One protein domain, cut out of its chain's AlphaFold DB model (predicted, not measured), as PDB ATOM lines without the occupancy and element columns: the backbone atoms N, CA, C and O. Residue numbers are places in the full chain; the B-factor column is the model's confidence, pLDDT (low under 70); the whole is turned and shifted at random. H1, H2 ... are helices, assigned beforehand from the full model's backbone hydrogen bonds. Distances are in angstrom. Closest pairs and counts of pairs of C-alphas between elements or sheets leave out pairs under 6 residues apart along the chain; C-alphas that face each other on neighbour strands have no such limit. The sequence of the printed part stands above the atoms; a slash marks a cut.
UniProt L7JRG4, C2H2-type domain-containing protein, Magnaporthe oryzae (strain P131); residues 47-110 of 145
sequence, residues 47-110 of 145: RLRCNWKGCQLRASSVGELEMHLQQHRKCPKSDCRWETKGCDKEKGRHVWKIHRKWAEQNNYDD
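AT A GLANCE: This is residues 47 to 110 of the 145 residues of the protein "C2H2-type domain-containing protein" of Magnaporthe oryzae (strain P131) (UniProt L7JRG4). The model is an elongated set of three short helices with two long loops: at one end, residues 47 to 61 form a loop that folds back on itself before H1, and at the other, H2 and H3 make an L-shaped corner. H1 runs roughly along the longest axis, between the folded-back loop and the second loop, residues 73 to 87. The printed part has 64 residues, with three named helices in the order H1, H2, H3 and no named strand; the class is all helix, though just 29 residues are in named elements. The whole is compact, with a radius of gyration of the C-alphas of 12.3 A, and spans 35 by 22 by 19 A.

HOW THE PARTS SIT: Residues 48 to 49 pair with residues 58 to 59, antiparallel, in stretches too short to be named. H1, residues 62 to 72, is apart from both H2, residues 88 to 98, and H3, residues 100 to 106. H2 and H3 are close but not clearly touching; their closest C-alphas, those of Trp 96 and Ala 103, are 6.5 A apart. They run opposite ways at a steep tilt of 68 degrees, only just short of about perpendicular. In H2 and H3 every O i to N i+4 pair is within hydrogen-bond range; in H1, 5 of 7 are.

IN THESE COORDINATES: H1 begins at C-alpha 62 (126.859, 91.941, 172.950) and is 15.6 A long from first to last C-alpha. H2 begins at C-alpha 88 (125.430, 107.116, 183.522) and is 15.1 A long. H3, 10.0 A long, ends at C-alpha 106 (110.137, 99.587, 182.278).

THE WHOLE: The C-alphas of Arg 47 and Arg 81, the two farthest apart, are 36.3 A apart. The printed part has no cut. The link from H1 to H2 is long, with 15 residues, and that from H2 to H3 is tight, with 1 residue. Mean pLDDT of the printed part is 76.6; residues 47, 74 and 76 to 87 are under 70.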
ATOM      1  N   ARG A  47     120.942  84.891 169.887       65.69
ATOM      2  CA  ARG A  47     120.371  86.226 169.658       65.69
ATOM      3  C   ARG A  47     120.078  86.869 171.012       65.69
ATOM      4  O   ARG A  47     119.244  86.355 171.763       65.69
ATOM      5  N   LEU A  48     120.752  87.974 171.311       80.12
ATOM      6  CA  LEU A  48     120.597  88.693 172.570       80.12
ATOM      7  C   LEU A  48     119.381  89.612 172.465       80.12
ATOM      8  O   LEU A  48     119.218  90.338 171.486       80.12
ATOM      9  N   ARG A  49     118.487  89.541 173.449       82.94
ATOM     10  CA  ARG A  49     117.227  90.293 173.455       82.94
ATOM     11  C   ARG A  49     117.310  91.425 174.460       82.94
ATOM     12  O   ARG A  49     117.808  91.216 175.563       82.94
ATOM     13  N   CYS A  50     116.781  92.587 174.090       82.31
ATOM     14  CA  CYS A  50     116.539  93.645 175.059       82.31
ATOM     15  C   CYS A  50     115.446  93.206 176.048       82.31
ATOM     16  O   CYS A  50     114.458  92.590 175.650       82.31
ATOM     17  N   ASN A  51     115.635  93.511 177.333       77.19
ATOM     18  CA  ASN A  51     114.690  93.182 178.406       77.19
ATOM     19  C   ASN A  51     113.725  94.345 178.725       77.19
ATOM     20  O   ASN A  51     112.905  94.248 179.637       77.19
ATOM     21  N   TRP A  52     113.840  95.453 177.991       76.81
ATOM     22  CA  TRP A  52     113.029  96.651 178.174       76.81
ATOM     23  C   TRP A  52     111.579  96.420 177.747       76.81
ATOM     24  O   TRP A  52     111.313  95.842 176.685       76.81
ATOM     25  N   LYS A  53     110.621  96.908 178.542       74.00
ATOM     26  CA  LYS A  53     109.195  96.711 178.256       74.00
ATOM     27  C   LYS A  53     108.807  97.375 176.931       74.00
ATOM     28  O   LYS A  53     108.964  98.576 176.750       74.00
ATOM     29  N   GLY A  54     108.278  96.581 176.001       75.12
ATOM     30  CA  GLY A  54     107.879  97.057 174.671       75.12
ATOM     31  C   GLY A  54     109.033  97.205 173.674       75.12
ATOM     32  O   GLY A  54     108.784  97.542 172.520       75.12
ATOM     33  N   CYS A  55     110.280  96.907 174.063       82.56
ATOM     34  CA  CYS A  55     111.391  96.870 173.123       82.56
ATOM     35  C   CYS A  55     111.530  95.480 172.492       82.56
ATOM     36  O   CYS A  55     111.649  94.472 173.185       82.56
ATOM     37  N   GLN A  56     111.551  95.427 171.159       80.31
ATOM     38  CA  GLN A  56     111.682  94.176 170.405       80.31
ATOM     39  C   GLN A  56     113.079  93.977 169.803       80.31
ATOM     40  O   GLN A  56     113.264  93.064 168.993       80.31
ATOM     41  N   LEU A  57     114.070  94.800 170.185       81.62
ATOM     42  CA  LEU A  57     115.404  94.706 169.601       81.62
ATOM     43  C   LEU A  57     116.024  93.328 169.876       81.62
ATOM     44  O   LEU A  57     116.071  92.834 171.011       81.62
ATOM     45  N   ARG A  58     116.526  92.725 168.797       81.62
ATOM     46  CA  ARG A  58     117.305  91.493 168.806       81.62
ATOM     47  C   ARG A  58     118.683  91.795 168.248       81.62
ATOM     48  O   ARG A  58     118.826  91.949 167.042       81.62
ATOM     49  N   ALA A  59     119.669  91.837 169.126       83.19
ATOM     50  CA  ALA A  59     121.047  92.043 168.741       83.19
ATOM     51  C   ALA A  59     121.706  90.717 168.343       83.19
ATOM     52  O   ALA A  59     121.443  89.646 168.911       83.19
ATOM     53  N   SER A  60     122.597  90.809 167.365       80.38
ATOM     54  CA  SER A  60     123.471  89.723 166.921       80.38
ATOM     55  C   SER A  60     124.726  89.598 167.796       80.38
ATOM     56  O   SER A  60     125.348  88.532 167.868       80.38
ATOM     57  N   SER A  61     125.089  90.679 168.496       83.75
ATOM     58  CA  SER A  61     126.290  90.782 169.323       83.75
ATOM     59  C   SER A  61     126.036  91.499 170.656       83.75
ATOM     60  O   SER A  61     125.064  92.235 170.811       83.75
ATOM     61  N   VAL A  62     126.925  91.276 171.633       82.00
ATOM     62  CA  VAL A  62     126.859  91.941 172.950       82.00
ATOM     63  C   VAL A  62     127.052  93.450 172.805       82.00
ATOM     64  O   VAL A  62     126.283  94.199 173.393       82.00
ATOM     65  N   GLY A  63     128.008  93.893 171.981       82.69
ATOM     66  CA  GLY A  63     128.269  95.322 171.769       82.69
ATOM     67  C   GLY A  63     127.093  96.060 171.121       82.69
ATOM     68  O   GLY A  63     126.783  97.182 171.502       82.69
ATOM     69  N   GLU A  64     126.380  95.410 170.197       81.94
ATOM     70  CA  GLU A  64     125.158  95.958 169.592       81.94
ATOM     71  C   GLU A  64     124.029  96.109 170.622       81.94
ATOM     72  O   GLU A  64     123.358  97.142 170.661       81.94
ATOM     73  N   LEU A  65     123.850  95.115 171.500       82.00
ATOM     74  CA  LEU A  65     122.892  95.228 172.599       82.00
ATOM     75  C   LEU A  65     123.299  96.339 173.575       82.00
ATOM     76  O   LEU A  65     122.450  97.112 174.001       82.00
ATOM     77  N   GLU A  66     124.581  96.441 173.915       81.00
ATOM     78  CA  GLU A  66     125.095  97.438 174.855       81.00
ATOM     79  C   GLU A  66     124.906  98.870 174.340       81.00
ATOM     80  O   GLU A  66     124.389  99.724 175.062       81.00
ATOM     81  N   MET A  67     125.223  99.112 173.065       81.12
ATOM     82  CA  MET A  67     124.958 100.394 172.411       81.12
ATOM     83  C   MET A  67     123.460 100.724 172.401       81.12
ATOM     84  O   MET A  67     123.071 101.865 172.650       81.12
ATOM     85  N   HIS A  68     122.602  99.732 172.162       82.44
ATOM     86  CA  HIS A  68     121.157  99.927 172.215       82.44
ATOM     87  C   HIS A  68     120.647 100.272 173.620       82.44
ATOM     88  O   HIS A  68     119.823 101.174 173.767       82.44
ATOM     89  N   LEU A  69     121.152  99.607 174.665       78.12
ATOM     90  CA  LEU A  69     120.769  99.898 176.050       78.12
ATOM     91  C   LEU A  69     121.095 101.348 176.448       78.12
ATOM     92  O   LEU A  69     120.417 101.910 177.304       78.12
ATOM     93  N   GLN A  70     122.051 102.006 175.782       76.69
ATOM     94  CA  GLN A  70     122.322 103.429 176.002       76.69
ATOM     95  C   GLN A  70     121.112 104.328 175.688       76.69
ATOM     96  O   GLN A  70     120.938 105.367 176.327       76.69
ATOM     97  N   GLN A  71     120.238 103.928 174.757       75.88
ATOM     98  CA  GLN A  71     119.001 104.661 174.451       75.88
ATOM     99  C   GLN A  71     118.011 104.616 175.621       75.88
ATOM    100  O   GLN A  71     117.305 105.592 175.870       75.88
ATOM    101  N   HIS A  72     118.024 103.515 176.371       75.31
ATOM    102  CA  HIS A  72     117.173 103.273 177.534       75.31
ATOM    103  C   HIS A  72     117.691 103.929 178.819       75.31
ATOM    104  O   HIS A  72     116.922 104.143 179.748       75.31
ATOM    105  N   ARG A  73     118.974 104.312 178.869       71.81
ATOM    106  CA  ARG A  73     119.620 104.974 180.023       71.81
ATOM    107  C   ARG A  73     119.313 106.471 180.158       71.81
ATOM    108  O   ARG A  73     119.853 107.144 181.041       71.81
ATOM    109  N   LYS A  74     118.481 107.026 179.274       69.75
ATOM    110  CA  LYS A  74     118.051 108.428 179.347       69.75
ATOM    111  C   LYS A  74     117.029 108.620 180.466       69.75
ATOM    112  O   LYS A  74     116.296 107.704 180.832       69.75
ATOM    113  N   CYS A  75     116.993 109.833 181.018       71.69
ATOM    114  CA  CYS A  75     115.975 110.179 181.997       71.69
ATOM    115  C   CYS A  75     114.594 110.127 181.319       71.69
ATOM    116  O   CYS A  75     114.440 110.698 180.242       71.69
ATOM    117  N   PRO A  76     113.592 109.465 181.918       65.94
ATOM    118  CA  PRO A  76     112.279 109.279 181.298       65.94
ATOM    119  C   PRO A  76     111.479 110.544 181.040       65.94
ATOM    120  O   PRO A  76     110.607 110.548 180.177       65.94
ATOM    121  N   LYS A  77     111.695 111.580 181.851       64.75
ATOM    122  CA  LYS A  77     110.969 112.840 181.728       64.75
ATOM    123  C   LYS A  77     111.873 113.852 181.041       64.75
ATOM    124  O   LYS A  77     112.912 114.191 181.605       64.75
ATOM    125  N   SER A  78     111.431 114.356 179.891       61.78
ATOM    126  CA  SER A  78     112.052 115.483 179.176       61.78
ATOM    127  C   SER A  78     112.182 116.718 180.068       61.78
ATOM    128  O   SER A  78     113.171 117.434 180.019       61.78
ATOM    129  N   ASP A  79     111.221 116.919 180.973       63.50
ATOM    130  CA  ASP A  79     111.216 118.063 181.893       63.50
ATOM    131  C   ASP A  79     112.126 117.851 183.113       63.50
ATOM    132  O   ASP A  79     112.197 118.683 184.024       63.50
ATOM    133  N   CYS A  80     112.816 116.709 183.191       69.94
ATOM    134  CA  CYS A  80     113.730 116.454 184.283       69.94
ATOM    135  C   CYS A  80     115.062 117.162 184.037       69.94
ATOM    136  O   CYS A  80     115.883 116.747 183.222       69.94
ATOM    137  N   ARG A  81     115.336 118.173 184.864       67.19
ATOM    138  CA  ARG A  81     116.557 119.000 184.843       67.19
ATOM    139  C   ARG A  81     117.897 118.234 184.896       67.19
ATOM    140  O   ARG A  81     118.949 118.843 184.714       67.19
ATOM    141  N   TRP A  82     117.883 116.926 185.166       64.19
ATOM    142  CA  TRP A  82     119.056 116.040 185.193       64.19
ATOM    143  C   TRP A  82     119.391 115.381 183.844       64.19
ATOM    144  O   TRP A  82     120.362 114.632 183.772       64.19
ATOM    145  N   GLU A  83     118.648 115.663 182.769       58.31
ATOM    146  CA  GLU A  83     118.871 115.065 181.440       58.31
ATOM    147  C   GLU A  83     120.308 115.262 180.908       58.31
ATOM    148  O   GLU A  83     120.875 114.365 180.277       58.31
ATOM    149  N   THR A  84     120.946 116.386 181.251       58.66
ATOM    150  CA  THR A  84     122.272 116.784 180.744       58.66
ATOM    151  C   THR A  84     123.379 116.809 181.800       58.66
ATOM    152  O   THR A  84     124.527 117.106 181.471       58.66
ATOM    153  N   LYS A  85     123.080 116.490 183.066       60.69
ATOM    154  CA  LYS A  85     124.058 116.570 184.162       60.69
ATOM    155  C   LYS A  85     124.345 115.192 184.748       60.69
ATOM    156  O   LYS A  85     123.480 114.588 185.367       60.69
ATOM    157  N   GLY A  86     125.579 114.727 184.579       63.28
ATOM    158  CA  GLY A  86     126.122 113.565 185.282       63.28
ATOM    159  C   GLY A  86     126.413 112.351 184.401       63.28
ATOM    160  O   GLY A  86     125.874 112.192 183.303       63.28
ATOM    161  N   CYS A  87     127.295 111.489 184.902       68.06
ATOM    162  CA  CYS A  87     127.630 110.217 184.259       68.06
ATOM    163  C   CYS A  87     126.463 109.213 184.347       68.06
ATOM    164  O   CYS A  87     125.551 109.371 185.162       68.06
ATOM    165  N   ASP A  88     126.503 108.130 183.564       72.50
ATOM    166  CA  ASP A  88     125.430 107.116 183.522       72.50
ATOM    167  C   ASP A  88     125.082 106.536 184.908       72.50
ATOM    168  O   ASP A  88     123.919 106.249 185.201       72.50
ATOM    169  N   LYS A  89     126.060 106.450 185.820       74.25
ATOM    170  CA  LYS A  89     125.841 106.007 187.210       74.25
ATOM    171  C   LYS A  89     125.003 107.000 188.017       74.25
ATOM    172  O   LYS A  89     124.189 106.599 188.851       74.25
ATOM    173  N   GLU A  90     125.204 108.296 187.805       78.12
ATOM    174  CA  GLU A  90     124.438 109.345 188.480       78.12
ATOM    175  C   GLU A  90     123.027 109.445 187.917       78.12
ATOM    176  O   GLU A  90     122.085 109.579 188.697       78.12
ATOM    177  N   LYS A  91     122.874 109.264 186.600       77.69
ATOM    178  CA  LYS A  91     121.567 109.129 185.947       77.69
ATOM    179  C   LYS A  91     120.799 107.931 186.497       77.69
ATOM    180  O   LYS A  91     119.660 108.090 186.920       77.69
ATOM    181  N   GLY A  92     121.441 106.768 186.623       79.69
ATOM    182  CA  GLY A  92     120.834 105.598 187.260       79.69
ATOM    183  C   GLY A  92     120.397 105.879 188.703       79.69
ATOM    184  O   GLY A  92     119.257 105.603 189.074       79.69
ATOM    185  N   ARG A  93     121.257 106.514 189.513       81.50
ATOM    186  CA  ARG A  93     120.913 106.921 190.889       81.50
ATOM    187  C   ARG A  93     119.736 107.893 190.930       81.50
ATOM    188  O   ARG A  93     118.891 107.785 191.816       81.50
ATOM    189  N   HIS A  94     119.697 108.840 190.002       84.50
ATOM    190  CA  HIS A  94     118.608 109.793 189.860       84.50
ATOM    191  C   HIS A  94     117.293 109.076 189.523       84.50
ATOM    192  O   HIS A  94     116.312 109.250 190.245       84.50
ATOM    193  N   VAL A  95     117.293 108.218 188.501       82.69
ATOM    194  CA  VAL A  95     116.121 107.454 188.052       82.69
ATOM    195  C   VAL A  95     115.572 106.583 189.184       82.69
ATOM    196  O   VAL A  95     114.393 106.678 189.499       82.69
ATOM    197  N   TRP A  96     116.409 105.822 189.892       83.12
ATOM    198  CA  TRP A  96     115.943 104.977 191.001       83.12
ATOM    199  C   TRP A  96     115.502 105.757 192.251       83.12
ATOM    200  O   TRP A  96     114.717 105.249 193.057       83.12
ATOM    201  N   LYS A  97     115.975 107.000 192.427       83.69
ATOM    202  CA  LYS A  97     115.565 107.874 193.538       83.69
ATOM    203  C   LYS A  97     114.264 108.626 193.245       83.69
ATOM    204  O   LYS A  97     113.416 108.709 194.127       83.69
ATOM    205  N   ILE A  98     114.128 109.193 192.048       83.94
ATOM    206  CA  ILE A  98     113.034 110.105 191.672       83.94
ATOM    207  C   ILE A  98     111.952 109.389 190.852       83.94
ATOM    208  O   ILE A  98     110.765 109.657 191.013       83.94
ATOM    209  N   HIS A  99     112.343 108.437 190.005       84.81
ATOM    210  CA  HIS A  99     111.489 107.735 189.042       84.81
ATOM    211  C   HIS A  99     111.386 106.226 189.321       84.81
ATOM    212  O   HIS A  99     111.264 105.433 188.391       84.81
ATOM    213  N   ARG A 100     111.386 105.814 190.597       84.31
ATOM    214  CA  ARG A 100     111.372 104.393 191.002       84.31
ATOM    215  C   ARG A 100     110.265 103.569 190.333       84.31
ATOM    216  O   ARG A 100     110.560 102.563 189.706       84.31
ATOM    217  N   LYS A 101     109.006 104.017 190.419       85.31
ATOM    218  CA  LYS A 101     107.860 103.288 189.837       85.31
ATOM    219  C   LYS A 101     107.994 103.119 188.323       85.31
ATOM    220  O   LYS A 101     107.647 102.080 187.778       85.31
ATOM    221  N   TRP A 102     108.508 104.143 187.644       84.19
ATOM    222  CA  TRP A 102     108.758 104.073 186.209       84.19
ATOM    223  C   TRP A 102     109.901 103.099 185.890       84.19
ATOM    224  O   TRP A 102     109.774 102.309 184.957       84.19
ATOM    225  N   ALA A 103     110.976 103.112 186.686       82.75
ATOM    226  CA  ALA A 103     112.111 102.205 186.540       82.75
ATOM    227  C   ALA A 103     111.677 100.735 186.678       82.75
ATOM    228  O   ALA A 103     112.016  99.909 185.833       82.75
ATOM    229  N   GLU A 104     110.844 100.435 187.679       82.62
ATOM    230  CA  GLU A 104     110.249  99.110 187.897       82.62
ATOM    231  C   GLU A 104     109.355  98.680 186.723       82.62
ATOM    232  O   GLU A 104     109.464  97.561 186.229       82.62
ATOM    233  N   GLN A 105     108.496  99.577 186.229       82.50
ATOM    234  CA  GLN A 105     107.572  99.276 185.130       82.50
ATOM    235  C   GLN A 105     108.266  99.032 183.785       82.50
ATOM    236  O   GLN A 105     107.734  98.288 182.960       82.50
ATOM    237  N   ASN A 106     109.414  99.668 183.549       79.62
ATOM    238  CA  ASN A 106     110.137  99.587 182.278       79.62
ATOM    239  C   ASN A 106     111.302  98.604 182.309       79.62
ATOM    240  O   ASN A 106     111.927  98.386 181.272       79.62
ATOM    241  N   ASN A 107     111.542  97.974 183.464       78.31
ATOM    242  CA  ASN A 107     112.675  97.087 183.678       78.31
ATOM    243  C   ASN A 107     114.004  97.801 183.386       78.31
ATOM    244  O   ASN A 107     114.857  97.321 182.639       78.31
ATOM    245  N   TYR A 108     114.117  99.007 183.946       80.00
ATOM    246  CA  TYR A 108     115.319  99.823 183.887       80.00
ATOM    247  C   TYR A 108     116.451  99.129 184.649       80.00
ATOM    248  O   TYR A 108     116.210  98.521 185.693       80.00
ATOM    249  N   ASP A 109     117.684  99.245 184.150       75.56
ATOM    250  CA  ASP A 109     118.850  98.590 184.748       75.56
ATOM    251  C   ASP A 109     118.976  98.925 186.246       75.56
ATOM    252  O   ASP A 109     119.048 100.095 186.649       75.56
ATOM    253  N   ASP A 110     119.012  97.887 187.084       73.31
ATOM    254  CA  ASP A 110     119.179  98.039 188.526       73.31
ATOM    255  C   ASP A 110     120.611  98.502 188.847       73.31
ATOM    256  O   ASP A 110     121.603  97.897 188.439       73.31
TER     257      ASP A 110